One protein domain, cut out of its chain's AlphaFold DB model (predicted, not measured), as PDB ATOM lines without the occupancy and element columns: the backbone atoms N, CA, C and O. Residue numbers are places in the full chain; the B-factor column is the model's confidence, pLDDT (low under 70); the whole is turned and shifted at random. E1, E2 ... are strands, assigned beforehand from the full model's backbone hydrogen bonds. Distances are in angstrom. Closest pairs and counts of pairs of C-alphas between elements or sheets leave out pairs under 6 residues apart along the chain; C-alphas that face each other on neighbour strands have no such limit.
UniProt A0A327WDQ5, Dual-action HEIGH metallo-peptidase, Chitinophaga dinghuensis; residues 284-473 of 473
ATOM      1  N   SER A 284     -31.482  11.787  10.705       93.00
ATOM      2  CA  SER A 284     -31.454  13.254  10.875       93.00
ATOM      3  C   SER A 284     -32.657  13.986  10.272       93.00
ATOM      4  O   SER A 284     -32.965  15.101  10.688       93.00
ATOM      5  N   THR A 285     -33.352  13.365   9.319       93.56
ATOM      6  CA  THR A 285     -34.514  13.930   8.618       93.56
ATOM      7  C   THR A 285     -35.848  13.371   9.112       93.56
ATOM      8  O   THR A 285     -36.873  13.594   8.473       93.56
ATOM      9  N   MET A 286     -35.863  12.642  10.231       94.25
ATOM     10  CA  MET A 286     -37.104  12.127  10.812       94.25
ATOM     11  C   MET A 286     -37.875  13.224  11.547       94.25
ATOM     12  O   MET A 286     -37.283  14.131  12.126       94.25
ATOM     13  N   ALA A 287     -39.200  13.147  11.529       96.25
ATOM     14  CA  ALA A 287     -40.130  13.819  12.433       96.25
ATOM     15  C   ALA A 287     -40.292  13.044  13.757       96.25
ATOM     16  O   ALA A 287     -40.462  13.671  14.798       96.25
ATOM     17  N   GLY A 288     -40.161  11.716  13.720       96.50
ATOM     18  CA  GLY A 288     -40.107  10.844  14.894       96.50
ATOM     19  C   GLY A 288     -39.885   9.385  14.494       96.50
ATOM     20  O   GLY A 288     -39.984   9.048  13.308       96.50
ATOM     21  N   ALA A 289     -39.573   8.528  15.462       97.31
ATOM     22  CA  ALA A 289     -39.472   7.086  15.240       97.31
ATOM     23  C   ALA A 289     -39.805   6.296  16.509       97.31
ATOM     24  O   ALA A 289     -39.382   6.666  17.598       97.31
ATOM     25  N   ASP A 290     -40.506   5.176  16.357       97.81
ATOM     26  CA  ASP A 290     -40.800   4.268  17.470       97.81
ATOM     27  C   ASP A 290     -40.960   2.827  16.967       97.81
ATOM     28  O   ASP A 290     -41.026   2.560  15.765       97.81
ATOM     29  N   ILE A 291     -41.000   1.884  17.898       93.50
ATOM     30  CA  ILE A 291     -41.162   0.455  17.659       93.50
ATOM     31  C   ILE A 291     -42.619   0.067  17.922       93.50
ATOM     32  O   ILE A 291     -43.207   0.505  18.906       93.50
ATOM     33  N   GLY A 292     -43.225  -0.714  17.029       87.81
ATOM     34  CA  GLY A 292     -44.573  -1.255  17.202       87.81
ATOM     35  C   GLY A 292     -44.606  -2.485  18.111       87.81
ATOM     36  O   GLY A 292     -43.570  -2.984  18.538       87.81
ATOM     37  N   ILE A 293     -45.805  -3.015  18.359       81.06
ATOM     38  CA  ILE A 293     -46.010  -4.223  19.188       81.06
ATOM     39  C   ILE A 293     -45.364  -5.493  18.608       81.06
ATOM     40  O   ILE A 293     -45.301  -6.534  19.248       81.06
ATOM     41  N   ASP A 294     -44.926  -5.428  17.352       72.62
ATOM     42  CA  ASP A 294     -44.311  -6.526  16.614       72.62
ATOM     43  C   ASP A 294     -42.806  -6.336  16.405       72.62
ATOM     44  O   ASP A 294     -42.219  -6.928  15.499       72.62
ATOM     45  N   ASP A 295     -42.209  -5.449  17.202       81.69
ATOM     46  CA  ASP A 295     -40.822  -4.998  17.126       81.69
ATOM     47  C   ASP A 295     -40.402  -4.377  15.778       81.69
ATOM     48  O   ASP A 295     -39.227  -4.071  15.545       81.69
ATOM     49  N   GLY A 296     -41.362  -4.108  14.888       86.19
ATOM     50  CA  GLY A 296     -41.142  -3.326  13.680       86.19
ATOM     51  C   GLY A 296     -40.906  -1.860  14.008       86.19
ATOM     52  O   GLY A 296     -41.671  -1.254  14.753       86.19
ATOM     53  N   SER A 297     -39.869  -1.260  13.427       92.50
ATOM     54  CA  SER A 297     -39.560   0.157  13.640       92.50
ATOM     55  C   SER A 297     -40.239   1.019  12.580       92.50
ATOM     56  O   SER A 297     -40.094   0.766  11.385       92.50
ATOM     57  N   PHE A 298     -40.968   2.042  13.007       93.38
ATOM     58  CA  PHE A 298     -41.610   3.026  12.144       93.38
ATOM     59  C   PHE A 298     -40.808   4.325  12.145       93.38
ATOM     60  O   PHE A 298     -40.415   4.826  13.195       93.38
ATOM     61  N   TYR A 299     -40.587   4.867  10.951       95.19
ATOM     62  CA  TYR A 299     -39.755   6.038  10.701       95.19
ATOM     63  C   TYR A 299     -40.573   7.094   9.962       95.19
ATOM     64  O   TYR A 299     -40.709   7.025   8.736       95.19
ATOM     65  N   TRP A 300     -41.136   8.060  10.689       96.12
ATOM     66  CA  TRP A 300     -41.874   9.183  10.106       96.12
ATOM     67  C   TRP A 300     -40.894  10.289   9.734       96.12
ATOM     68  O   TRP A 300     -40.247  10.861  10.603       96.12
ATOM     69  N   GLY A 301     -40.776  10.594   8.446       95.31
ATOM     70  CA  GLY A 301     -39.878  11.588   7.868       95.31
ATOM     71  C   GLY A 301     -40.470  12.995   7.812       95.31
ATOM     72  O   GLY A 301     -41.664  13.177   7.595       95.31
ATOM     73  N   LEU A 302     -39.615  14.019   7.881       95.31
ATOM     74  CA  LEU A 302     -40.004  15.426   7.687       95.31
ATOM     75  C   LEU A 302     -40.612  15.710   6.301       95.31
ATOM     76  O   LEU A 302     -41.268  16.730   6.111       95.31
ATOM     77  N   SER A 303     -40.417  14.795   5.350       92.06
ATOM     78  CA  SER A 303     -41.031  14.796   4.020       92.06
ATOM     79  C   SER A 303     -42.537  14.501   4.024       92.06
ATOM     80  O   SER A 303     -43.171  14.632   2.982       92.06
ATOM     81  N   GLY A 304     -43.117  14.103   5.165       91.44
ATOM     82  CA  GLY A 304     -44.507  13.641   5.248       91.44
ATOM     83  C   GLY A 304     -44.682  12.169   4.866       91.44
ATOM     84  O   GLY A 304     -45.808  11.708   4.690       91.44
ATOM     85  N   ASN A 305     -43.578  11.427   4.756       92.69
ATOM     86  CA  ASN A 305     -43.576  10.002   4.450       92.69
ATOM     87  C   ASN A 305     -43.203   9.168   5.674       92.69
ATOM     88  O   ASN A 305     -42.392   9.590   6.488       92.69
ATOM     89  N   VAL A 306     -43.752   7.967   5.793       92.56
ATOM     90  CA  VAL A 306     -43.418   6.981   6.818       92.56
ATOM     91  C   VAL A 306     -42.992   5.678   6.158       92.56
ATOM     92  O   VAL A 306     -43.633   5.204   5.220       92.56
ATOM     93  N   THR A 307     -41.908   5.102   6.669       89.75
ATOM     94  CA  THR A 307     -41.401   3.789   6.262       89.75
ATOM     95  C   THR A 307     -41.331   2.892   7.492       89.75
ATOM     96  O   THR A 307     -40.915   3.335   8.564       89.75
ATOM     97  N   ARG A 308     -41.728   1.625   7.347       86.12
ATOM     98  CA  ARG A 308     -41.613   0.611   8.402       86.12
ATOM     99  C   ARG A 308     -40.465  -0.345   8.094       86.12
ATOM    100  O   ARG A 308     -40.594  -1.143   7.173       86.12
ATOM    101  N   GLY A 309     -39.415  -0.312   8.907       85.25
ATOM    102  CA  GLY A 309     -38.254  -1.195   8.830       85.25
ATOM    103  C   GLY A 309     -37.971  -1.910  10.153       85.25
ATOM    104  O   GLY A 309     -38.879  -2.405  10.823       85.25
ATOM    105  N   ASN A 310     -36.697  -1.962  10.533       87.12
ATOM    106  CA  ASN A 310     -36.226  -2.472  11.822       87.12
ATOM    107  C   ASN A 310     -35.198  -1.508  12.419       87.12
ATOM    108  O   ASN A 310     -34.718  -0.621  11.724       87.12
ATOM    109  N   SER A 311     -34.784  -1.740  13.663       86.12
ATOM    110  CA  SER A 311     -33.963  -0.795  14.429       86.12
ATOM    111  C   SER A 311     -32.628  -0.388  13.794       86.12
ATOM    112  O   SER A 311     -32.109   0.680  14.118       86.12
ATOM    113  N   THR A 312     -32.080  -1.186  12.875       84.94
ATOM    114  CA  THR A 312     -30.814  -0.909  12.168       84.94
ATOM    115  C   THR A 312     -31.006  -0.646  10.676       84.94
ATOM    116  O   THR A 312     -30.037  -0.392   9.956       84.94
ATOM    117  N   ARG A 313     -32.237  -0.723  10.166       83.88
ATOM    118  CA  ARG A 313     -32.513  -0.589   8.738       83.88
ATOM    119  C   ARG A 313     -33.833   0.126   8.494       83.88
ATOM    120  O   ARG A 313     -34.893  -0.379   8.859       83.88
ATOM    121  N   ILE A 314     -33.769   1.231   7.757       87.62
ATOM    122  CA  ILE A 314     -34.948   1.882   7.183       87.62
ATOM    123  C   ILE A 314     -35.147   1.284   5.793       87.62
ATOM    124  O   ILE A 314     -34.395   1.565   4.862       87.62
ATOM    125  N   TYR A 315     -36.112   0.380   5.683       76.00
ATOM    126  CA  TYR A 315     -36.465  -0.310   4.445       76.00
ATOM    127  C   TYR A 315     -37.966  -0.540   4.417       76.00
ATOM    128  O   TYR A 315     -38.601  -0.546   5.463       76.00
ATOM    129  N   GLY A 316     -38.508  -0.780   3.229       71.06
ATOM    130  CA  GLY A 316     -39.888  -1.198   3.030       71.06
ATOM    131  C   GLY A 316     -40.731  -0.183   2.286       71.06
ATOM    132  O   GLY A 316     -40.215   0.665   1.564       71.06
ATOM    133  N   GLU A 317     -42.046  -0.335   2.394       73.50
ATOM    134  CA  GLU A 317     -42.986   0.494   1.652       73.50
ATOM    135  C   GLU A 317     -43.063   1.892   2.269       73.50
ATOM    136  O   GLU A 317     -43.368   2.050   3.456       73.50
ATOM    137  N   MET A 318     -42.793   2.907   1.449       83.75
ATOM    138  CA  MET A 318     -43.010   4.296   1.822       83.75
ATOM    139  C   MET A 318     -44.479   4.649   1.628       83.75
ATOM    140  O   MET A 318     -45.010   4.565   0.525       83.75
ATOM    141  N   ASN A 319     -45.106   5.105   2.702       84.81
ATOM    142  CA  ASN A 319     -46.462   5.629   2.694       84.81
ATOM    143  C   ASN A 319     -46.435   7.111   3.057       84.81
ATOM    144  O   ASN A 319     -45.547   7.555   3.778       84.81
ATOM    145  N   THR A 320     -47.420   7.887   2.619       87.31
ATOM    146  CA  THR A 320     -47.632   9.238   3.158       87.31
ATOM    147  C   THR A 320     -48.333   9.150   4.507       87.31
ATOM    148  O   THR A 320     -49.210   8.301   4.677       87.31
ATOM    149  N   TYR A 321     -48.019  10.053   5.435       88.69
ATOM    150  CA  TYR A 321     -48.791  10.212   6.664       88.69
ATOM    151  C   TYR A 321     -49.376  11.619   6.798       88.69
ATOM    152  O   TYR A 321     -48.777  12.606   6.372       88.69
ATOM    153  N   SER A 322     -50.553  11.717   7.414       88.06
ATOM    154  CA  SER A 322     -51.211  12.994   7.698       88.06
ATOM    155  C   SER A 322     -51.141  13.358   9.177       88.06
ATOM    156  O   SER A 322     -51.257  12.498  10.051       88.06
ATOM    157  N   LEU A 323     -51.004  14.654   9.453       88.62
ATOM    158  CA  LEU A 323     -51.137  15.244  10.786       88.62
ATOM    159  C   LEU A 323     -52.497  15.938  10.924       88.62
ATOM    160  O   LEU A 323     -53.274  16.023   9.972       88.62
ATOM    161  N   VAL A 324     -52.782  16.453  12.121       83.75
ATOM    162  CA  VAL A 324     -53.952  17.313  12.345       83.75
ATOM    163  C   VAL A 324     -53.912  18.541  11.427       83.75
ATOM    164  O   VAL A 324     -52.836  19.045  11.091       83.75
ATOM    165  N   ALA A 325     -55.084  19.045  11.034       82.88
ATOM    166  CA  ALA A 325     -55.192  20.217  10.170       82.88
ATOM    167  C   ALA A 325     -54.354  21.401  10.696       82.88
ATOM    168  O   ALA A 325     -54.407  21.747  11.877       82.88
ATOM    169  N   GLY A 326     -53.574  22.018   9.802       85.12
ATOM    170  CA  GLY A 326     -52.692  23.143  10.126       85.12
ATOM    171  C   GLY A 326     -51.343  22.763  10.746       85.12
ATOM    172  O   GLY A 326     -50.582  23.666  11.084       85.12
ATOM    173  N   LYS A 327     -51.028  21.469  10.894       91.44
ATOM    174  CA  LYS A 327     -49.708  20.994  11.332       91.44
ATOM    175  C   LYS A 327     -48.901  20.386  10.200       91.44
ATOM    176  O   LYS A 327     -49.433  19.783   9.270       91.44
ATOM    177  N   THR A 328     -47.592  20.525  10.330       94.94
ATOM    178  CA  THR A 328     -46.572  19.982   9.438       94.94
ATOM    179  C   THR A 328     -45.644  19.046  10.214       94.94
ATOM    180  O   THR A 328     -45.550  19.152  11.441       94.94
ATOM    181  N   PRO A 329     -44.907  18.146   9.539       96.00
ATOM    182  CA  PRO A 329     -43.889  17.319  10.188       96.00
ATOM    183  C   PRO A 329     -42.876  18.105  11.034       96.00
ATOM    184  O   PRO A 329     -42.376  17.587  12.028       96.00
ATOM    185  N   ALA A 330     -42.603  19.368  10.690       96.00
ATOM    186  CA  ALA A 330     -41.693  20.230  11.442       96.00
ATOM    187  C   ALA A 330     -42.249  20.671  12.812       96.00
ATOM    188  O   ALA A 330     -41.468  21.055  13.689       96.00
ATOM    189  N   ASP A 331     -43.565  20.596  13.021       96.62
ATOM    190  CA  ASP A 331     -44.230  20.940  14.285       96.62
ATOM    191  C   ASP A 331     -44.187  19.803  15.317       96.62
ATOM    192  O   ASP A 331     -44.537  20.011  16.484       96.62
ATOM    193  N   VAL A 332     -43.780  18.603  14.896       96.75
ATOM    194  CA  VAL A 332     -43.692  17.411  15.742       96.75
ATOM    195  C   VAL A 332     -42.488  17.529  16.677       96.75
ATOM    196  O   VAL A 332     -41.379  17.857  16.247       96.75
ATOM    197  N   ALA A 333     -42.724  17.290  17.966       97.44
ATOM    198  CA  ALA A 333     -41.676  17.080  18.955       97.44
ATOM    199  C   ALA A 333     -41.231  15.614  18.934       97.44
ATOM    200  O   ALA A 333     -40.043  15.370  18.761       97.44
ATOM    201  N   GLU A 334     -42.177  14.669  19.039       97.69
ATOM    202  CA  GLU A 334     -41.914  13.233  18.890       97.69
ATOM    203  C   GLU A 334     -43.198  12.425  18.620       97.69
ATOM    204  O   GLU A 334     -44.311  12.949  18.753       97.69
ATOM    205  N   ILE A 335     -43.043  11.152  18.236       97.56
ATOM    206  CA  ILE A 335     -44.132  10.213  17.928       97.56
ATOM    207  C   ILE A 335     -43.905   8.907  18.697       97.56
ATOM    208  O   ILE A 335     -42.786   8.412  18.716       97.56
ATOM    209  N   GLY A 336     -44.958   8.333  19.284       96.94
ATOM    210  CA  GLY A 336     -44.882   7.072  20.031       96.94
ATOM    211  C   GLY A 336     -46.055   6.134  19.748       96.94
ATOM    212  O   GLY A 336     -47.161   6.587  19.457       96.94
ATOM    213  N   ILE A 337     -45.825   4.828  19.835       95.25
ATOM    214  CA  ILE A 337     -46.785   3.755  19.556       95.25
ATOM    215  C   ILE A 337     -47.126   3.040  20.867       95.25
ATOM    216  O   ILE A 337     -46.250   2.479  21.525       95.25
ATOM    217  N   ALA A 338     -48.407   3.036  21.236       86.38
ATOM    218  CA  ALA A 338     -48.916   2.305  22.394       86.38
ATOM    219  C   ALA A 338     -49.101   0.802  22.104       86.38
ATOM    220  O   ALA A 338     -49.151   0.380  20.949       86.38
ATOM    221  N   ASN A 339     -49.310  -0.001  23.153       81.12
ATOM    222  CA  ASN A 339     -49.647  -1.433  23.045       81.12
ATOM    223  C   ASN A 339     -50.963  -1.730  22.309       81.12
ATOM    224  O   ASN A 339     -51.216  -2.857  21.901       81.12
ATOM    225  N   THR A 340     -51.802  -0.719  22.105       75.56
ATOM    226  CA  THR A 340     -53.030  -0.803  21.307       75.56
ATOM    227  C   THR A 340     -52.812  -0.491  19.825       75.56
ATOM    228  O   THR A 340     -53.783  -0.415  19.075       75.56
ATOM    229  N   ASN A 341     -51.565  -0.253  19.393       79.56
ATOM    230  CA  ASN A 341     -51.201   0.326  18.091       79.56
ATOM    231  C   ASN A 341     -51.735   1.747  17.837       79.56
ATOM    232  O   ASN A 341     -51.609   2.261  16.723       79.56
ATOM    233  N   LEU A 342     -52.293   2.415  18.852       82.12
ATOM    234  CA  LEU A 342     -52.563   3.845  18.759       82.12
ATOM    235  C   LEU A 342     -51.244   4.616  18.729       82.12
ATOM    236  O   LEU A 342     -50.355   4.401  19.556       82.12
ATOM    237  N   VAL A 343     -51.146   5.534  17.773       91.31
ATOM    238  CA  VAL A 343     -49.988   6.399  17.587       91.31
ATOM    239  C   VAL A 343     -50.278   7.759  18.198       91.31
ATOM    240  O   VAL A 343     -51.270   8.401  17.857       91.31
ATOM    241  N   TYR A 344     -49.395   8.200  19.083       93.81
ATOM    242  CA  TYR A 344     -49.434   9.494  19.745       93.81
ATOM    243  C   TYR A 344     -48.413  10.428  19.115       93.81
ATOM    244  O   TYR A 344     -47.279  10.034  18.856       93.81
ATOM    245  N   VAL A 345     -48.813  11.675  18.884       95.75
ATOM    246  CA  VAL A 345     -47.939  12.719  18.342       95.75
ATOM    247  C   VAL A 345     -47.910  13.882  19.308       95.75
ATOM    248  O   VAL A 345     -48.919  14.573  19.475       95.75
ATOM    249  N   TRP A 346     -46.753  14.116  19.916       97.31
ATOM    250  CA  TRP A 346     -46.507  15.294  20.736       97.31
ATOM    251  C   TRP A 346     -45.986  16.416  19.849       97.31
ATOM    252  O   TRP A 346     -45.046  16.239  19.076       97.31
ATOM    253  N   TYR A 347     -46.601  17.588  19.956       96.94
ATOM    254  CA  TYR A 347     -46.258  18.771  19.180       96.94
ATOM    255  C   TYR A 347     -45.442  19.761  20.014       96.94
ATOM    256  O   TYR A 347     -45.555  19.832  21.243       96.94
ATOM    257  N   LYS A 348     -44.647  20.587  19.329       97.50
ATOM    258  CA  LYS A 348     -43.822  21.642  19.942       97.50
ATOM    259  C   LYS A 348     -44.635  22.756  20.607       97.50
ATOM    260  O   LYS A 348     -44.090  23.500  21.414       97.50
ATOM    261  N   ASP A 349     -45.924  22.864  20.290       96.12
ATOM    262  CA  ASP A 349     -46.851  23.828  20.891       96.12
ATOM    263  C   ASP A 349     -47.501  23.331  22.196       96.12
ATOM    264  O   ASP A 349     -48.399  23.991  22.708       96.12
ATOM    265  N   GLY A 350     -47.060  22.189  22.740       96.31
ATOM    266  CA  GLY A 350     -47.546  21.671  24.024       96.31
ATOM    267  C   GLY A 350     -48.846  20.869  23.935       96.31
ATOM    268  O   GLY A 350     -49.504  20.653  24.948       96.31
ATOM    269  N   TYR A 351     -49.225  20.419  22.737       94.94
ATOM    270  CA  TYR A 351     -50.394  19.566  22.525       94.94
ATOM    271  C   TYR A 351     -50.010  18.157  22.070       94.94
ATOM    272  O   TYR A 351     -49.006  17.970  21.389       94.94
ATOM    273  N   VAL A 352     -50.832  17.167  22.409       94.12
ATOM    274  CA  VAL A 352     -50.724  15.779  21.956       94.12
ATOM    275  C   VAL A 352     -51.972  15.394  21.162       94.12
ATOM    276  O   VAL A 352     -53.093  15.761  21.523       94.12
ATOM    277  N   GLY A 353     -51.778  14.697  20.045       88.81
ATOM    278  CA  GLY A 353     -52.839  14.081  19.243       88.81
ATOM    279  C   GLY A 353     -52.689  12.562  19.190       88.81
ATOM    280  O   GLY A 353     -51.641  12.036  19.562       88.81
ATOM    281  N   THR A 354     -53.729  11.868  18.725       85.00
ATOM    282  CA  THR A 354     -53.735  10.403  18.585       85.00
ATOM    283  C   THR A 354     -54.334   9.972  17.241       85.00
ATOM    284  O   THR A 354     -55.228  10.634  16.702       85.00
ATOM    285  N   GLY A 355     -53.854   8.856  16.695       83.25
ATOM    286  CA  GLY A 355     -54.356   8.264  15.458       83.25
ATOM    287  C   GLY A 355     -53.724   6.906  15.150       83.25
ATOM    288  O   GLY A 355     -53.319   6.181  16.054       83.25
ATOM    289  N   GLY A 356     -53.645   6.560  13.865       82.38
ATOM    290  CA  GLY A 356     -52.955   5.363  13.366       82.38
ATOM    291  C   GLY A 356     -51.664   5.701  12.614       82.38
ATOM    292  O   GLY A 356     -51.390   6.866  12.342       82.38
ATOM    293  N   PHE A 357     -50.899   4.687  12.200       79.62
ATOM    294  CA  PHE A 357     -49.557   4.831  11.596       79.62
ATOM    295  C   PHE A 357     -49.449   5.812  10.416       79.62
ATOM    296  O   PHE A 357     -48.435   6.495  10.276       79.62
ATOM    297  N   TYR A 358     -50.491   5.899   9.587       81.56
ATOM    298  CA  TYR A 358     -50.537   6.748   8.385       81.56
ATOM    299  C   TYR A 358     -51.468   7.959   8.543       81.56
ATOM    300  O   TYR A 358     -51.484   8.862   7.713       81.56
ATOM    301  N   GLN A 359     -52.268   7.997   9.605       81.00
ATOM    302  CA  GLN A 359     -53.246   9.052   9.850       81.00
ATOM    303  C   GLN A 359     -53.193   9.410  11.327       81.00
ATOM    304  O   GLN A 359     -53.925   8.853  12.143       81.00
ATOM    305  N   LEU A 360     -52.308  10.334  11.684       82.38
ATOM    306  CA  LEU A 360     -51.939  10.618  13.072       82.38
ATOM    307  C   LEU A 360     -52.946  11.542  13.794       82.38
ATOM    308  O   LEU A 360     -52.594  12.244  14.743       82.38
ATOM    309  N   ASN A 361     -54.190  11.604  13.311       71.06
ATOM    310  CA  ASN A 361     -55.230  12.545  13.747       71.06
ATOM    311  C   ASN A 361     -56.651  11.944  13.789       71.06
ATOM    312  O   ASN A 361     -57.631  12.690  13.709       71.06
ATOM    313  N   THR A 362     -56.778  10.617  13.854       61.00
ATOM    314  CA  THR A 362     -58.044   9.900  13.621       61.00
ATOM    315  C   THR A 362     -58.827   9.495  14.868       61.00
ATOM    316  O   THR A 362     -59.987   9.120  14.713       61.00
ATOM    317  N   TYR A 363     -58.275   9.577  16.085       54.97
ATOM    318  CA  TYR A 363     -58.922   8.987  17.269       54.97
ATOM    319  C   TYR A 363     -58.796   9.850  18.541       54.97
ATOM    320  O   TYR A 363     -57.712  10.394  18.774       54.97
ATOM    321  N   PRO A 364     -59.833   9.960  19.412       41.41
ATOM    322  CA  PRO A 364     -61.196   9.399  19.318       41.41
ATOM    323  C   PRO A 364     -62.178  10.247  18.483       41.41
ATOM    324  O   PRO A 364     -63.241   9.767  18.097       41.41
ATOM    325  N   THR A 365     -61.814  11.489  18.164       51.94
ATOM    326  CA  THR A 365     -62.547  12.396  17.270       51.94
ATOM    327  C   THR A 365     -61.548  13.120  16.370       51.94
ATOM    328  O   THR A 365     -60.503  13.576  16.840       51.94
ATOM    329  N   LEU A 366     -61.854  13.221  15.071       53.44
ATOM    330  CA  LEU A 366     -61.013  13.916  14.089       53.44
ATOM    331  C   LEU A 366     -60.631  15.316  14.604       53.44
ATOM    332  O   LEU A 366     -61.501  16.123  14.925       53.44
ATOM    333  N   ASN A 367     -59.327  15.606  14.636       56.72
ATOM    334  CA  ASN A 367     -58.722  16.891  15.028       56.72
ATOM    335  C   ASN A 367     -58.740  17.272  16.519       56.72
ATOM    336  O   ASN A 367     -58.376  18.405  16.853       56.72
ATOM    337  N   THR A 368     -59.092  16.371  17.436       67.62
ATOM    338  CA  THR A 368     -58.975  16.676  18.868       67.62
ATOM    339  C   THR A 368     -57.532  16.504  19.343       67.62
ATOM    340  O   THR A 368     -56.924  15.450  19.170       67.62
ATOM    341  N   ARG A 369     -56.976  17.564  19.939       83.81
ATOM    342  CA  ARG A 369     -55.687  17.551  20.635       83.81
ATOM    343  C   ARG A 369     -55.883  17.951  22.088       83.81
ATOM    344  O   ARG A 369     -56.698  18.826  22.376       83.81
ATOM    345  N   TYR A 370     -55.088  17.368  22.972       87.94
ATOM    346  CA  TYR A 370     -55.092  17.676  24.399       87.94
ATOM    347  C   TYR A 370     -53.797  18.396  24.772       87.94
ATOM    348  O   TYR A 370     -52.760  18.074  24.193       87.94
ATOM    349  N   PRO A 371     -53.814  19.374  25.689       95.12
ATOM    350  CA  PRO A 371     -52.570  19.899  26.237       95.12
ATOM    351  C   PRO A 371     -51.818  18.773  26.960       95.12
ATOM    352  O   PRO A 371     -52.453  17.927  27.595       95.12
ATOM    353  N   TYR A 372     -50.487  18.761  26.876       97.25
ATOM    354  CA  TYR A 372     -49.657  17.893  27.709       97.25
ATOM    355  C   TYR A 372     -48.739  18.701  28.625       97.25
ATOM    356  O   TYR A 372     -48.227  19.759  28.256       97.25
ATOM    357  N   ALA A 373     -48.532  18.183  29.830       97.81
ATOM    358  CA  ALA A 373     -47.608  18.722  30.808       97.81
ATOM    359  C   ALA A 373     -46.243  18.029  30.722       97.81
ATOM    360  O   ALA A 373     -46.112  16.871  30.313       97.81
ATOM    361  N   LEU A 374     -45.220  18.767  31.134       97.81
ATOM    362  CA  LEU A 374     -43.840  18.319  31.247       97.81
ATOM    363  C   LEU A 374     -43.372  18.496  32.699       97.81
ATOM    364  O   LEU A 374     -43.900  19.366  33.399       97.81
ATOM    365  N   PRO A 375     -42.360  17.733  33.156       97.19
ATOM    366  CA  PRO A 375     -41.733  17.966  34.452       97.19
ATOM    367  C   PRO A 375     -41.266  19.419  34.620       97.19
ATOM    368  O   PRO A 375     -40.918  20.095  33.650       97.19
ATOM    369  N   ALA A 376     -41.206  19.894  35.866       95.44
ATOM    370  CA  ALA A 376     -40.779  21.258  36.170       95.44
ATOM    371  C   ALA A 376     -39.424  21.599  35.515       95.44
ATOM    372  O   ALA A 376     -38.467  20.829  35.595       95.44
ATOM    373  N   GLY A 377     -39.355  22.763  34.864       94.88
ATOM    374  CA  GLY A 377     -38.158  23.233  34.158       94.88
ATOM    375  C   GLY A 377     -37.961  22.661  32.749       94.88
ATOM    376  O   GLY A 377     -36.998  23.038  32.086       94.88
ATOM    377  N   LYS A 378     -38.856  21.789  32.267       97.69
ATOM    378  CA  LYS A 378     -38.823  21.250  30.902       97.69
ATOM    379  C   LYS A 378     -39.808  21.970  29.989       97.69
ATOM    380  O   LYS A 378     -40.891  22.380  30.395       97.69
ATOM    381  N   THR A 379     -39.435  22.068  28.719       97.81
ATOM    382  CA  THR A 379     -40.266  22.581  27.625       97.81
ATOM    383  C   THR A 379     -40.263  21.585  26.463       97.81
ATOM    384  O   THR A 379     -39.381  20.720  26.414       97.81
ATOM    385  N   PRO A 380     -41.185  21.699  25.489       98.06
ATOM    386  CA  PRO A 380     -41.174  20.824  24.319       98.06
ATOM    387  C   PRO A 380     -39.842  20.822  23.552       98.06
ATOM    388  O   PRO A 380     -39.470  19.814  22.962       98.06
ATOM    389  N   ALA A 381     -39.079  21.921  23.602       97.19
ATOM    390  CA  ALA A 381     -37.763  22.026  22.968       97.19
ATOM    391  C   ALA A 381     -36.669  21.179  23.647       97.19
ATOM    392  O   ALA A 381     -35.602  20.979  23.066       97.19
ATOM    393  N   ASN A 382     -36.905  20.694  24.869       97.88
ATOM    394  CA  ASN A 382     -35.971  19.815  25.570       97.88
ATOM    395  C   ASN A 382     -36.118  18.347  25.169       97.88
ATOM    396  O   ASN A 382     -35.214  17.572  25.465       97.88
ATOM    397  N   ILE A 383     -37.233  17.961  24.542       98.38
ATOM    398  CA  ILE A 383     -37.538  16.573  24.184       98.38
ATOM    399  C   ILE A 383     -36.591  16.105  23.075       98.38
ATOM    400  O   ILE A 383     -36.421  16.784  22.062       98.38
ATOM    401  N   VAL A 384     -36.000  14.925  23.265       97.88
ATOM    402  CA  VAL A 384     -35.192  14.226  22.245       97.88
ATOM    403  C   VAL A 384     -35.683  12.805  21.961       97.88
ATOM    404  O   VAL A 384     -35.182  12.151  21.053       97.88
ATOM    405  N   GLY A 385     -36.662  12.328  22.726       98.00
ATOM    406  CA  GLY A 385     -37.337  11.058  22.500       98.00
ATOM    407  C   GLY A 385     -38.527  10.899  23.437       98.00
ATOM    408  O   GLY A 385     -38.474  11.335  24.587       98.00
ATOM    409  N   ILE A 386     -39.591  10.270  22.955       98.38
ATOM    410  CA  ILE A 386     -40.743   9.823  23.725       98.38
ATOM    411  C   ILE A 386     -41.118   8.462  23.161       98.38
ATOM    412  O   ILE A 386     -41.277   8.331  21.954       98.38
ATOM    413  N   SER A 387     -41.295   7.473  24.025       98.00
ATOM    414  CA  SER A 387     -41.871   6.188  23.636       98.00
ATOM    415  C   SER A 387     -42.870   5.738  24.685       98.00
ATOM    416  O   SER A 387     -42.784   6.110  25.859       98.00
ATOM    417  N   ILE A 388     -43.837   4.943  24.250       97.50
ATOM    418  CA  ILE A 388     -44.803   4.311  25.136       97.50
ATOM    419  C   ILE A 388     -44.332   2.879  25.337       97.50
ATOM    420  O   ILE A 388     -44.086   2.163  24.368       97.50
ATOM    421  N   SER A 389     -44.177   2.471  26.593       93.81
ATOM    422  CA  SER A 389     -43.911   1.080  26.940       93.81
ATOM    423  C   SER A 389     -45.148   0.257  26.646       93.81
ATOM    424  O   SER A 389     -46.260   0.605  27.055       93.81
ATOM    425  N   LYS A 390     -44.956  -0.852  25.942       90.44
ATOM    426  CA  LYS A 390     -46.081  -1.706  25.591       90.44
ATOM    427  C   LYS A 390     -46.481  -2.639  26.742       90.44
ATOM    428  O   LYS A 390     -47.638  -3.036  26.844       90.44
ATOM    429  N   GLN A 391     -45.563  -2.862  27.682       84.38
ATOM    430  CA  GLN A 391     -45.787  -3.709  28.851       84.38
ATOM    431  C   GLN A 391     -46.701  -3.062  29.897       84.38
ATOM    432  O   GLN A 391     -47.502  -3.746  30.526       84.38
ATOM    433  N   ASP A 392     -46.588  -1.745  30.100       87.38
ATOM    434  CA  ASP A 392     -47.312  -1.027  31.162       87.38
ATOM    435  C   ASP A 392     -48.058   0.231  30.685       87.38
ATOM    436  O   ASP A 392     -48.700   0.911  31.488       87.38
ATOM    437  N   GLY A 393     -47.998   0.555  29.388       88.75
ATOM    438  CA  GLY A 393     -48.678   1.706  28.790       88.75
ATOM    439  C   GLY A 393     -48.113   3.068  29.206       88.75
ATOM    440  O   GLY A 393     -48.712   4.100  28.896       88.75
ATOM    441  N   ARG A 394     -46.982   3.111  29.923       96.25
ATOM    442  CA  ARG A 394     -46.404   4.367  30.416       96.25
ATOM    443  C   ARG A 394     -45.606   5.080  29.336       96.25
ATOM    444  O   ARG A 394     -44.911   4.456  28.538       96.25
ATOM    445  N   CYS A 395     -45.677   6.408  29.349       98.19
ATOM    446  CA  CYS A 395     -44.872   7.268  28.489       98.19
ATOM    447  C   CYS A 395     -43.520   7.530  29.153       98.19
ATOM    448  O   CYS A 395     -43.469   7.998  30.290       98.19
ATOM    449  N   TYR A 396     -42.439   7.270  28.429       98.50
ATOM    450  CA  TYR A 396     -41.075   7.593  28.826       98.50
ATOM    451  C   TYR A 396     -40.581   8.717  27.925       98.50
ATOM    452  O   TYR A 396     -40.622   8.572  26.706       98.50
ATOM    453  N   ALA A 397     -40.152   9.834  28.509       98.50
ATOM    454  CA  ALA A 397     -39.675  11.002  27.773       98.50
ATOM    455  C   ALA A 397     -38.225  11.312  28.148       98.50
ATOM    456  O   ALA A 397     -37.928  11.502  29.325       98.50
ATOM    457  N   TRP A 398     -37.337  11.388  27.157       98.56
ATOM    458  CA  TRP A 398     -35.919  11.716  27.310       98.56
ATOM    459  C   TRP A 398     -35.644  13.153  26.880       98.56
ATOM    460  O   TRP A 398     -36.216  13.655  25.906       98.56
ATOM    461  N   TYR A 399     -34.727  13.801  27.595       98.38
ATOM    462  CA  TYR A 399     -34.396  15.210  27.422       98.38
ATOM    463  C   TYR A 399     -32.926  15.432  27.039       98.38
ATOM    464  O   TYR A 399     -32.047  14.619  27.341       98.38
ATOM    465  N   ASN A 400     -32.661  16.569  26.393       97.75
ATOM    466  CA  ASN A 400     -31.342  16.987  25.903       97.75
ATOM    467  C   ASN A 400     -30.323  17.389  26.990       97.75
ATOM    468  O   ASN A 400     -29.200  17.760  26.657       97.75
ATOM    469  N   ASP A 401     -30.683  17.311  28.267       97.50
ATOM    470  CA  ASP A 401     -29.817  17.597  29.418       97.50
ATOM    471  C   ASP A 401     -29.442  16.336  30.215       97.50
ATOM    472  O   ASP A 401     -28.898  16.431  31.314       97.50
ATOM    473  N   GLY A 402     -29.723  15.150  29.669       98.00
ATOM    474  CA  GLY A 402     -29.354  13.882  30.295       98.00
ATOM    475  C   GLY A 402     -30.319  13.396  31.364       98.00
ATOM    476  O   GLY A 402     -29.964  12.518  32.153       98.00
ATOM    477  N   THR A 403     -31.546  13.924  31.388       98.50
ATOM    478  CA  THR A 403     -32.620  13.361  32.209       98.50
ATOM    479  C   THR A 403     -33.731  12.723  31.378       98.50
ATOM    480  O   THR A 403     -33.921  13.044  30.209       98.50
ATOM    481  N   TYR A 404     -34.510  11.842  31.993       98.56
ATOM    482  CA  TYR A 404     -35.761  11.313  31.466       98.56
ATOM    483  C   TYR A 404     -36.856  11.379  32.538       98.56
ATOM    484  O   TYR A 404     -36.557  11.577  33.713       98.56
ATOM    485  N   SER A 405     -38.119  11.244  32.153       98.50
ATOM    486  CA  SER A 405     -39.258  11.157  33.073       98.50
ATOM    487  C   SER A 405     -40.219  10.049  32.656       98.50
ATOM    488  O   SER A 405     -40.150   9.545  31.532       98.50
ATOM    489  N   VAL A 406     -41.107   9.665  33.575       98.38
ATOM    490  CA  VAL A 406     -42.130   8.638  33.359       98.38
ATOM    491  C   VAL A 406     -43.499   9.229  33.655       98.38
ATOM    492  O   VAL A 406     -43.736   9.780  34.730       98.38
ATOM    493  N   GLY A 407     -44.424   9.074  32.720       98.12
ATOM    494  CA  GLY A 407     -45.738   9.688  32.801       98.12
ATOM    495  C   GLY A 407     -46.794   8.973  31.971       98.12
ATOM    496  O   GLY A 407     -46.691   7.785  31.666       98.12
ATOM    497  N   ASN A 408     -47.826   9.724  31.616       96.56
ATOM    498  CA  ASN A 408     -48.866   9.343  30.669       96.56
ATOM    499  C   ASN A 408     -48.853  10.314  29.474       96.56
ATOM    500  O   ASN A 408     -48.037  11.233  29.418       96.56
ATOM    501  N   SER A 409     -49.749  10.122  28.505       94.69
ATOM    502  CA  SER A 409     -49.727  10.882  27.248       94.69
ATOM    503  C   SER A 409     -49.980  12.386  27.410       94.69
ATOM    504  O   SER A 409     -49.517  13.165  26.577       94.69
ATOM    505  N   THR A 410     -50.663  12.801  28.480       95.75
ATOM    506  CA  THR A 410     -50.987  14.206  28.788       95.75
ATOM    507  C   THR A 410     -50.169  14.792  29.940       95.75
ATOM    508  O   THR A 410     -50.261  15.984  30.210       95.75
ATOM    509  N   ASP A 411     -49.356  13.995  30.625       97.44
ATOM    510  CA  ASP A 411     -48.439  14.453  31.668       97.44
ATOM    511  C   ASP A 411     -47.218  13.531  31.697       97.44
ATOM    512  O   ASP A 411     -47.251  12.437  32.267       97.44
ATOM    513  N   LEU A 412     -46.129  13.990  31.077       98.19
ATOM    514  CA  LEU A 412     -44.900  13.217  30.894       98.19
ATOM    515  C   LEU A 412     -44.082  13.052  32.187       98.19
ATOM    516  O   LEU A 412     -43.078  12.341  32.176       98.19
ATOM    517  N   GLY A 413     -44.486  13.687  33.293       97.56
ATOM    518  CA  GLY A 413     -43.860  13.559  34.613       97.56
ATOM    519  C   GLY A 413     -44.735  12.887  35.672       97.56
ATOM    520  O   GLY A 413     -44.316  12.826  36.828       97.56
ATOM    521  N   TYR A 414     -45.926  12.402  35.304       97.62
ATOM    522  CA  TYR A 414     -46.965  11.972  36.247       97.62
ATOM    523  C   TYR A 414     -46.521  10.901  37.258       97.62
ATOM    524  O   TYR A 414     -46.877  10.972  38.432       97.62
ATOM    525  N   TYR A 415     -45.760   9.893  36.819       96.38
ATOM    526  CA  TYR A 415     -45.328   8.785  37.681       96.38
ATOM    527  C   TYR A 415     -43.960   9.035  38.307       96.38
ATOM    528  O   TYR A 415     -43.706   8.639  39.444       96.38
ATOM    529  N   SER A 416     -43.054   9.650  37.554       95.31
ATOM    530  CA  SER A 416     -41.732  10.006  38.036       95.31
ATOM    531  C   SER A 416     -41.190  11.193  37.258       95.31
ATOM    532  O   SER A 416     -41.182  11.197  36.027       95.31
ATOM    533  N   ALA A 417     -40.707  12.190  37.994       89.25
ATOM    534  CA  ALA A 417     -40.035  13.350  37.431       89.25
ATOM    535  C   ALA A 417     -38.619  12.993  36.921       89.25
ATOM    536  O   ALA A 417     -38.285  11.829  36.714       89.25
ATOM    537  N   SER A 418     -37.791  14.016  36.700       92.88
ATOM    538  CA  SER A 418     -36.458  13.901  36.105       92.88
ATOM    539  C   SER A 418     -35.538  12.911  36.837       92.88
ATOM    540  O   SER A 418     -35.072  13.176  37.943       92.88
ATOM    541  N   GLN A 419     -35.219  11.807  36.168       96.94
ATOM    542  CA  GLN A 419     -34.171  10.843  36.512       96.94
ATOM    543  C   GLN A 419     -33.021  10.957  35.512       96.94
ATOM    544  O   GLN A 419     -33.246  11.360  34.379       96.94
ATOM    545  N   THR A 420     -31.792  10.604  35.881       98.06
ATOM    546  CA  THR A 420     -30.643  10.704  34.967       98.06
ATOM    547  C   THR A 420     -30.497   9.472  34.074       98.06
ATOM    548  O   THR A 420     -30.830   8.353  34.468       98.06
ATOM    549  N   TYR A 421     -29.961   9.673  32.870       98.31
ATOM    550  CA  TYR A 421     -29.527   8.591  31.990       98.31
ATOM    551  C   TYR A 421     -28.161   8.891  31.373       98.31
ATOM    552  O   TYR A 421     -27.718  10.035  31.331       98.31
ATOM    553  N   THR A 422     -27.482   7.846  30.911       98.31
ATOM    554  CA  THR A 422     -26.143   7.924  30.311       98.31
ATOM    555  C   THR A 422     -26.159   7.478  28.854       98.31
ATOM    556  O   THR A 422     -27.016   6.692  28.439       98.31
ATOM    557  N   LEU A 423     -25.201   7.987  28.080       98.19
ATOM    558  CA  LEU A 423     -25.009   7.668  26.668       98.19
ATOM    559  C   LEU A 423     -23.708   6.895  26.426       98.19
ATOM    560  O   LEU A 423     -22.771   7.018  27.218       98.19
ATOM    561  N   PRO A 424     -23.616   6.127  25.321       95.69
ATOM    562  CA  PRO A 424     -22.345   5.564  24.887       95.69
ATOM    563  C   PRO A 424     -21.312   6.662  24.600       95.69
ATOM    564  O   PRO A 424     -21.650   7.791  24.232       95.69
ATOM    565  N   ALA A 425     -20.032   6.311  24.739       94.81
ATOM    566  CA  ALA A 425     -18.926   7.224  24.473       94.81
ATOM    567  C   ALA A 425     -19.013   7.824  23.057       94.81
ATOM    568  O   ALA A 425     -19.313   7.127  22.089       94.81
ATOM    569  N   GLY A 426     -18.737   9.126  22.948       94.94
ATOM    570  CA  GLY A 426     -18.789   9.858  21.680       94.94
ATOM    571  C   GLY A 426     -20.178  10.367  21.278       94.94
ATOM    572  O   GLY A 426     -20.287  10.984  20.224       94.94
ATOM    573  N   LYS A 427     -21.218  10.150  22.096       97.81
ATOM    574  CA  LYS A 427     -22.557  10.730  21.899       97.81
ATOM    575  C   LYS A 427     -22.861  11.832  22.904       97.81
ATOM    576  O   LYS A 427     -22.472  11.758  24.067       97.81
ATOM    577  N   SER A 428     -23.622  12.820  22.454       98.06
ATOM    578  CA  SER A 428     -24.243  13.860  23.269       98.06
ATOM    579  C   SER A 428     -25.765  13.700  23.290       98.06
ATOM    580  O   SER A 428     -26.361  13.123  22.380       98.06
ATOM    581  N   TYR A 429     -26.430  14.226  24.320       98.25
ATOM    582  CA  TYR A 429     -27.891  14.126  24.448       98.25
ATOM    583  C   TYR A 429     -28.641  14.812  23.301       98.25
ATOM    584  O   TYR A 429     -29.715  14.363  22.912       98.25
ATOM    585  N   SER A 430     -28.058  15.852  22.699       96.75
ATOM    586  CA  SER A 430     -28.619  16.503  21.512       96.75
ATOM    587  C   SER A 430     -28.433  15.710  20.215       96.75
ATOM    588  O   SER A 430     -29.040  16.084  19.207       96.75
ATOM    589  N   ASP A 431     -27.635  14.638  20.207       97.94
ATOM    590  CA  ASP A 431     -27.485  13.759  19.040       97.94
ATOM    591  C   ASP A 431     -28.653  12.791  18.886       97.94
ATOM    592  O   ASP A 431     -28.870  12.276  17.790       97.94
ATOM    593  N   ILE A 432     -29.409  12.545  19.958       98.38
ATOM    594  CA  ILE A 432     -30.591  11.686  19.919       98.38
ATOM    595  C   ILE A 432     -31.638  12.351  19.022       98.38
ATOM    596  O   ILE A 432     -31.894  13.559  19.107       98.38
ATOM    597  N   ARG A 433     -32.219  11.557  18.126       97.25
ATOM    598  CA  ARG A 433     -33.378  11.960  17.337       97.25
ATOM    599  C   ARG A 433     -34.670  11.401  17.897       97.25
ATOM    600  O   ARG A 433     -35.657  12.124  17.870       97.25
ATOM    601  N   ALA A 434     -34.657  10.131  18.273       97.94
ATOM    602  CA  ALA A 434     -35.829   9.396  18.700       97.94
ATOM    603  C   ALA A 434     -35.398   8.252  19.618       97.94
ATOM    604  O   ALA A 434     -34.253   7.784  19.558       97.94
ATOM    605  N   VAL A 435     -36.333   7.790  20.439       98.44
ATOM    606  CA  VAL A 435     -36.156   6.618  21.294       98.44
ATOM    607  C   VAL A 435     -37.371   5.733  21.110       98.44
ATOM    608  O   VAL A 435     -38.482   6.245  21.177       98.44
ATOM    609  N   GLY A 436     -37.165   4.434  20.901       97.94
ATOM    610  CA  GLY A 436     -38.255   3.467  20.801       97.94
ATOM    611  C   GLY A 436     -38.128   2.326  21.799       97.94
ATOM    612  O   GLY A 436     -37.016   1.917  22.130       97.94
ATOM    613  N   ILE A 437     -39.257   1.814  22.283       97.38
ATOM    614  CA  ILE A 437     -39.316   0.691  23.231       97.38
ATOM    615  C   ILE A 437     -39.876  -0.537  22.515       97.38
ATOM    616  O   ILE A 437     -41.006  -0.492  22.024       97.38
ATOM    617  N   ALA A 438     -39.094  -1.617  22.476       83.94
ATOM    618  CA  ALA A 438     -39.525  -2.910  21.944       83.94
ATOM    619  C   ALA A 438     -40.499  -3.620  22.892       83.94
ATOM    620  O   ALA A 438     -40.321  -3.586  24.109       83.94
ATOM    621  N   GLU A 439     -41.498  -4.297  22.330       84.44
ATOM    622  CA  GLU A 439     -42.510  -5.047  23.083       84.44
ATOM    623  C   GLU A 439     -41.869  -6.234  23.808       84.44
ATOM    624  O   GLU A 439     -41.991  -6.387  25.025       84.44
ATOM    625  N   THR A 440     -41.138  -7.056  23.052       71.44
ATOM    626  CA  THR A 440     -40.698  -8.385  23.503       71.44
ATOM    627  C   THR A 440     -39.666  -8.341  24.624       71.44
ATOM    628  O   THR A 440     -39.573  -9.267  25.426       71.44
ATOM    629  N   SER A 441     -38.869  -7.276  24.675       74.94
ATOM    630  CA  SER A 441     -37.686  -7.176  25.537       74.94
ATOM    631  C   SER A 441     -37.713  -5.981  26.483       74.94
ATOM    632  O   SER A 441     -36.860  -5.895  27.366       74.94
ATOM    633  N   ASP A 442     -38.641  -5.042  26.282       83.81
ATOM    634  CA  ASP A 442     -38.603  -3.711  26.894       83.81
ATOM    635  C   ASP A 442     -37.268  -2.983  26.627       83.81
ATOM    636  O   ASP A 442     -36.846  -2.107  27.378       83.81
ATOM    637  N   TRP A 443     -36.521  -3.342  25.581       90.81
ATOM    638  CA  TRP A 443     -35.270  -2.657  25.259       90.81
ATOM    639  C   TRP A 443     -35.538  -1.294  24.633       90.81
ATOM    640  O   TRP A 443     -36.461  -1.126  23.835       90.81
ATOM    641  N   ARG A 444     -34.702  -0.314  24.992       97.00
ATOM    642  CA  ARG A 444     -34.784   1.063  24.500       97.00
ATOM    643  C   ARG A 444     -33.768   1.232  23.383       97.00
ATOM    644  O   ARG A 444     -32.575   1.025  23.599       97.00
ATOM    645  N   TYR A 445     -34.240   1.625  22.212       97.81
ATOM    646  CA  TYR A 445     -33.437   1.872  21.024       97.81
ATOM    647  C   TYR A 445     -33.272   3.373  20.853       97.81
ATOM    648  O   TYR A 445     -34.247   4.076  20.608       97.81
ATOM    649  N   PHE A 446     -32.045   3.861  20.997       98.44
ATOM    650  CA  PHE A 446     -31.714   5.278  20.884       98.44
ATOM    651  C   PHE A 446     -31.162   5.540  19.490       98.44
ATOM    652  O   PHE A 446     -30.027   5.162  19.200       98.44
ATOM    653  N   TRP A 447     -31.951   6.171  18.622       98.44
ATOM    654  CA  TRP A 447     -31.504   6.542  17.281       98.44
ATOM    655  C   TRP A 447     -30.863   7.922  17.285       98.44
ATOM    656  O   TRP A 447     -31.439   8.894  17.777       98.44
ATOM    657  N   TYR A 448     -29.683   8.017  16.681       98.19
ATOM    658  CA  TYR A 448     -28.875   9.229  16.622       98.19
ATOM    659  C   TYR A 448     -28.884   9.847  15.224       98.19
ATOM    660  O   TYR A 448     -28.909   9.150  14.207       98.19
ATOM    661  N   LYS A 449     -28.792  11.177  15.168       96.75
ATOM    662  CA  LYS A 449     -28.818  11.978  13.931       96.75
ATOM    663  C   LYS A 449     -27.736  11.590  12.915       96.75
ATOM    664  O   LYS A 449     -27.916  11.832  11.728       96.75
ATOM    665  N   ASP A 450     -26.649  10.958  13.343       96.19
ATOM    666  CA  ASP A 450     -25.572  10.468  12.475       96.19
ATOM    667  C   ASP A 450     -25.829   9.068  11.877       96.19
ATOM    668  O   ASP A 450     -24.896   8.406  11.432       96.19
ATOM    669  N   ASN A 451     -27.093   8.625  11.831       95.69
ATOM    670  CA  ASN A 451     -27.507   7.302  11.342       95.69
ATOM    671  C   ASN A 451     -26.859   6.155  12.116       95.69
ATOM    672  O   ASN A 451     -26.388   5.170  11.545       95.69
ATOM    673  N   THR A 452     -26.855   6.269  13.437       96.38
ATOM    674  CA  THR A 452     -26.479   5.164  14.313       96.38
ATOM    675  C   THR A 452     -27.562   4.902  15.351       96.38
ATOM    676  O   THR A 452     -28.451   5.727  15.559       96.38
ATOM    677  N   VAL A 453     -27.505   3.738  15.987       97.50
ATOM    678  CA  VAL A 453     -28.418   3.314  17.049       97.50
ATOM    679  C   VAL A 453     -27.637   2.623  18.163       97.50
ATOM    680  O   VAL A 453     -26.652   1.940  17.887       97.50
ATOM    681  N   SER A 454     -28.061   2.782  19.413       96.19
ATOM    682  CA  SER A 454     -27.629   1.934  20.532       96.19
ATOM    683  C   SER A 454     -28.836   1.343  21.251       96.19
ATOM    684  O   SER A 454     -29.962   1.816  21.072       96.19
ATOM    685  N   VAL A 455     -28.608   0.299  22.050       92.75
ATOM    686  CA  VAL A 455     -29.676  -0.421  22.749       92.75
ATOM    687  C   VAL A 455     -29.387  -0.488  24.239       92.75
ATOM    688  O   VAL A 455     -28.300  -0.888  24.668       92.75
ATOM    689  N   GLY A 456     -30.375  -0.122  25.048       89.94
ATOM    690  CA  GLY A 456     -30.184   0.005  26.479       89.94
ATOM    691  C   GLY A 456     -31.461   0.005  27.306       89.94
ATOM    692  O   GLY A 456     -32.525  -0.429  26.867       89.94
ATOM    693  N   SER A 457     -31.325   0.481  28.539       92.19
ATOM    694  CA  SER A 457     -32.408   0.671  29.502       92.19
ATOM    695  C   SER A 457     -32.807   2.149  29.583       92.19
ATOM    696  O   SER A 457     -32.262   2.994  28.871       92.19
ATOM    697  N   ASN A 458     -33.724   2.488  30.493       92.31
ATOM    698  CA  ASN A 458     -34.105   3.881  30.745       92.31
ATOM    699  C   ASN A 458     -32.918   4.767  31.174       92.31
ATOM    700  O   ASN A 458     -32.853   5.927  30.775       92.31
ATOM    701  N   SER A 459     -31.980   4.222  31.961       93.25
ATOM    702  CA  SER A 459     -30.869   4.962  32.580       93.25
ATOM    703  C   SER A 459     -29.511   4.773  31.890       93.25
ATOM    704  O   SER A 459     -28.553   5.490  32.192       93.25
ATOM    705  N   ASN A 460     -29.390   3.836  30.947       94.56
ATOM    706  CA  ASN A 460     -28.159   3.611  30.190       94.56
ATOM    707  C   ASN A 460     -28.488   3.190  28.757       94.56
ATOM    708  O   ASN A 460     -28.906   2.055  28.525       94.56
ATOM    709  N   ALA A 461     -28.236   4.087  27.801       95.25
ATOM    710  CA  ALA A 461     -28.578   3.912  26.390       95.25
ATOM    711  C   ALA A 461     -27.763   2.839  25.647       95.25
ATOM    712  O   ALA A 461     -28.076   2.528  24.501       95.25
ATOM    713  N   ALA A 462     -26.729   2.275  26.274       91.94
ATOM    714  CA  ALA A 462     -25.887   1.222  25.707       91.94
ATOM    715  C   ALA A 462     -25.750   0.012  26.649       91.94
ATOM    716  O   ALA A 462     -24.763  -0.719  26.584       91.94
ATOM    717  N   ALA A 463     -26.725  -0.194  27.544       74.69
ATOM    718  CA  ALA A 463     -26.700  -1.287  28.517       74.69
ATOM    719  C   ALA A 463     -26.691  -2.684  27.873       74.69
ATOM    720  O   ALA A 463     -26.181  -3.624  28.480       74.69
ATOM    721  N   PHE A 464     -27.259  -2.821  26.671       71.38
ATOM    722  CA  PHE A 464     -27.442  -4.111  26.000       71.38
ATOM    723  C   PHE A 464     -26.639  -4.212  24.703       71.38
ATOM    724  O   PHE A 464     -26.070  -5.261  24.411       71.38
ATOM    725  N   GLN A 465     -26.540  -3.120  23.943       82.31
ATOM    726  CA  GLN A 465     -25.741  -3.057  22.725       82.31
ATOM    727  C   GLN A 465     -25.160  -1.656  22.536       82.31
ATOM    728  O   GLN A 465     -25.857  -0.647  22.667       82.31
ATOM    729  N   GLY A 466     -23.876  -1.607  22.181       81.62
ATOM    730  CA  GLY A 466     -23.198  -0.375  21.787       81.62
ATOM    731  C   GLY A 466     -23.694   0.184  20.448       81.62
ATOM    732  O   GLY A 466     -24.715  -0.226  19.898       81.62
ATOM    733  N   ILE A 467     -22.942   1.139  19.906       92.88
ATOM    734  CA  ILE A 467     -23.314   1.854  18.682       92.88
ATOM    735  C   ILE A 467     -23.273   0.908  17.473       92.88
ATOM    736  O   ILE A 467     -22.280   0.225  17.238       92.88
ATOM    737  N   SER A 468     -24.345   0.914  16.684       89.12
ATOM    738  CA  SER A 468     -24.484   0.205  15.408       89.12
ATOM    739  C   SER A 468     -24.948   1.168  14.315       89.12
ATOM    740  O   SER A 468     -25.634   2.148  14.599       89.12
ATOM    741  N   THR A 469     -24.586   0.913  13.059       92.19
ATOM    742  CA  THR A 469     -25.009   1.748  11.922       92.19
ATOM    743  C   THR A 469     -26.459   1.467  11.536       92.19
ATOM    744  O   THR A 469     -26.884   0.313  11.497       92.19
ATOM    745  N   VAL A 470     -27.194   2.523  11.193       90.00
ATOM    746  CA  VAL A 470     -28.509   2.448  10.557       90.00
ATOM    747  C   VAL A 470     -28.334   2.635   9.052       90.00
ATOM    748  O   VAL A 470     -27.844   3.667   8.600       90.00
ATOM    749  N   THR A 471     -28.718   1.632   8.267       85.56
ATOM    750  CA  THR A 471     -28.653   1.686   6.796       85.56
ATOM    751  C   THR A 471     -30.015   2.005   6.190       85.56
ATOM    752  O   THR A 471     -31.022   1.457   6.633       85.56
ATOM    753  N   ASN A 472     -30.033   2.826   5.140       79.56
ATOM    754  CA  ASN A 472     -31.250   3.203   4.422       79.56
ATOM    755  C   ASN A 472     -31.218   2.597   3.013       79.56
ATOM    756  O   ASN A 472     -30.182   2.702   2.352       79.56
ATOM    757  N   TYR A 473     -32.320   1.980   2.575       63.59
ATOM    758  CA  TYR A 473     -32.432   1.306   1.273       63.59
ATOM    759  C   TYR A 473     -33.512   1.911   0.381       63.59
ATOM    760  O   TYR A 473     -34.577   2.300   0.914       63.59
TER     761      TYR A 473
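This is residues 284 to 473 of the 473 residues of the protein "Dual-action HEIGH metallo-peptidase" of Chitinophaga dinghuensis (UniProt A0A327WDQ5). Picture a small propeller of four blades set in a ring, each blade a little sheet, with the first strand of each, E1, E5, E8 and E12, nearest the middle and the later strands stepping outward. Long loops run round the outside from one blade to the next, and the last residues come back beside the first blade. The printed part has 190 residues with no named helix and fifteen named strands, E1 to E15 in chain order, in antiparallel sheets E1 E2 E3 E4, E5 E6 E7, E8 E9 E10 E11 and E12 E13 E14 E15. The class is all strand, though under half of the residues, 83, are in named strands. It is compact, with a radius of gyration of the C-alphas of 14.8 A and spans of 43 by 41 by 28 A.

Begin with E1, residues 286 to 291, E2, 297 to 301, E3, 305 to 309, and E4, 318 to 320; N 298 and O 290 are 2.8 A apart, N 299 and O 307 2.9 A, N 306 and O 319 2.7 A. Next come E5, residues 332 to 337, E6, 343 to 347, and E7, 351 to 355; N 336 and O 344 are 2.9 A apart, N 345 and O 353 2.9 A. Then find E8, residues 383 to 388, E9, 395 to 399, E10, 403 to 408, and E11, 411 to 420, which bends by 95 degrees at residue 415; N 396 and O 387 are 2.8 A apart, N 405 and O 397 2.8 A, N 404 and O 419 2.7 A. Last are E12, residues 432 to 437, E13, 444 to 448, E14, 452 to 456, and E15, 465 to 469; N 445 and O 436 are 2.8 A apart, N 446 and O 454 2.9 A, N 453 and O 468 2.8 A. These N and O pairs are within hydrogen-bond range, and each sheet is a meander, each strand the antiparallel neighbour of the one before. Between sheets, look at the closest C-alphas: Gly 288 of E1 and Glu 334 of E5, 5.0 A; Gly 336 of E5 and Ser 387 of E8, 4.8 A; Gly 385 of E8 and Ala 434 of E12, 4.4 A; Asp 290 of E1 and Gly 436 of E12, 4.3 A. The sheets E8 E9 E10 E11 and E5 E6 E7 form a sandwich, two sheets face to face, their best planes 23 degrees apart. E4 and E12 are apart.

Find C-alpha 286 at (-37.104, 12.127, 10.812), where E1 begins; it runs 14.1 A. E10 runs 16.8 A and E11 18.5 A, ending at C-alpha 420, (-30.643, 10.704, 34.967). E15 ends at C-alpha 469, (-25.009, 1.748, 11.922).

The C-alphas farthest apart, those of Thr 365 and Ala 425, are 44.5 A apart. The printed part has no cut. The links E4 to E5, E7 to E8 and E11 to E12 are long. Residues 313 to 314 pair in parallel with residues 471 to 472. The mean pLDDT of the printed part is 90.4; residues 362 to 368 and residue 473 are under 70.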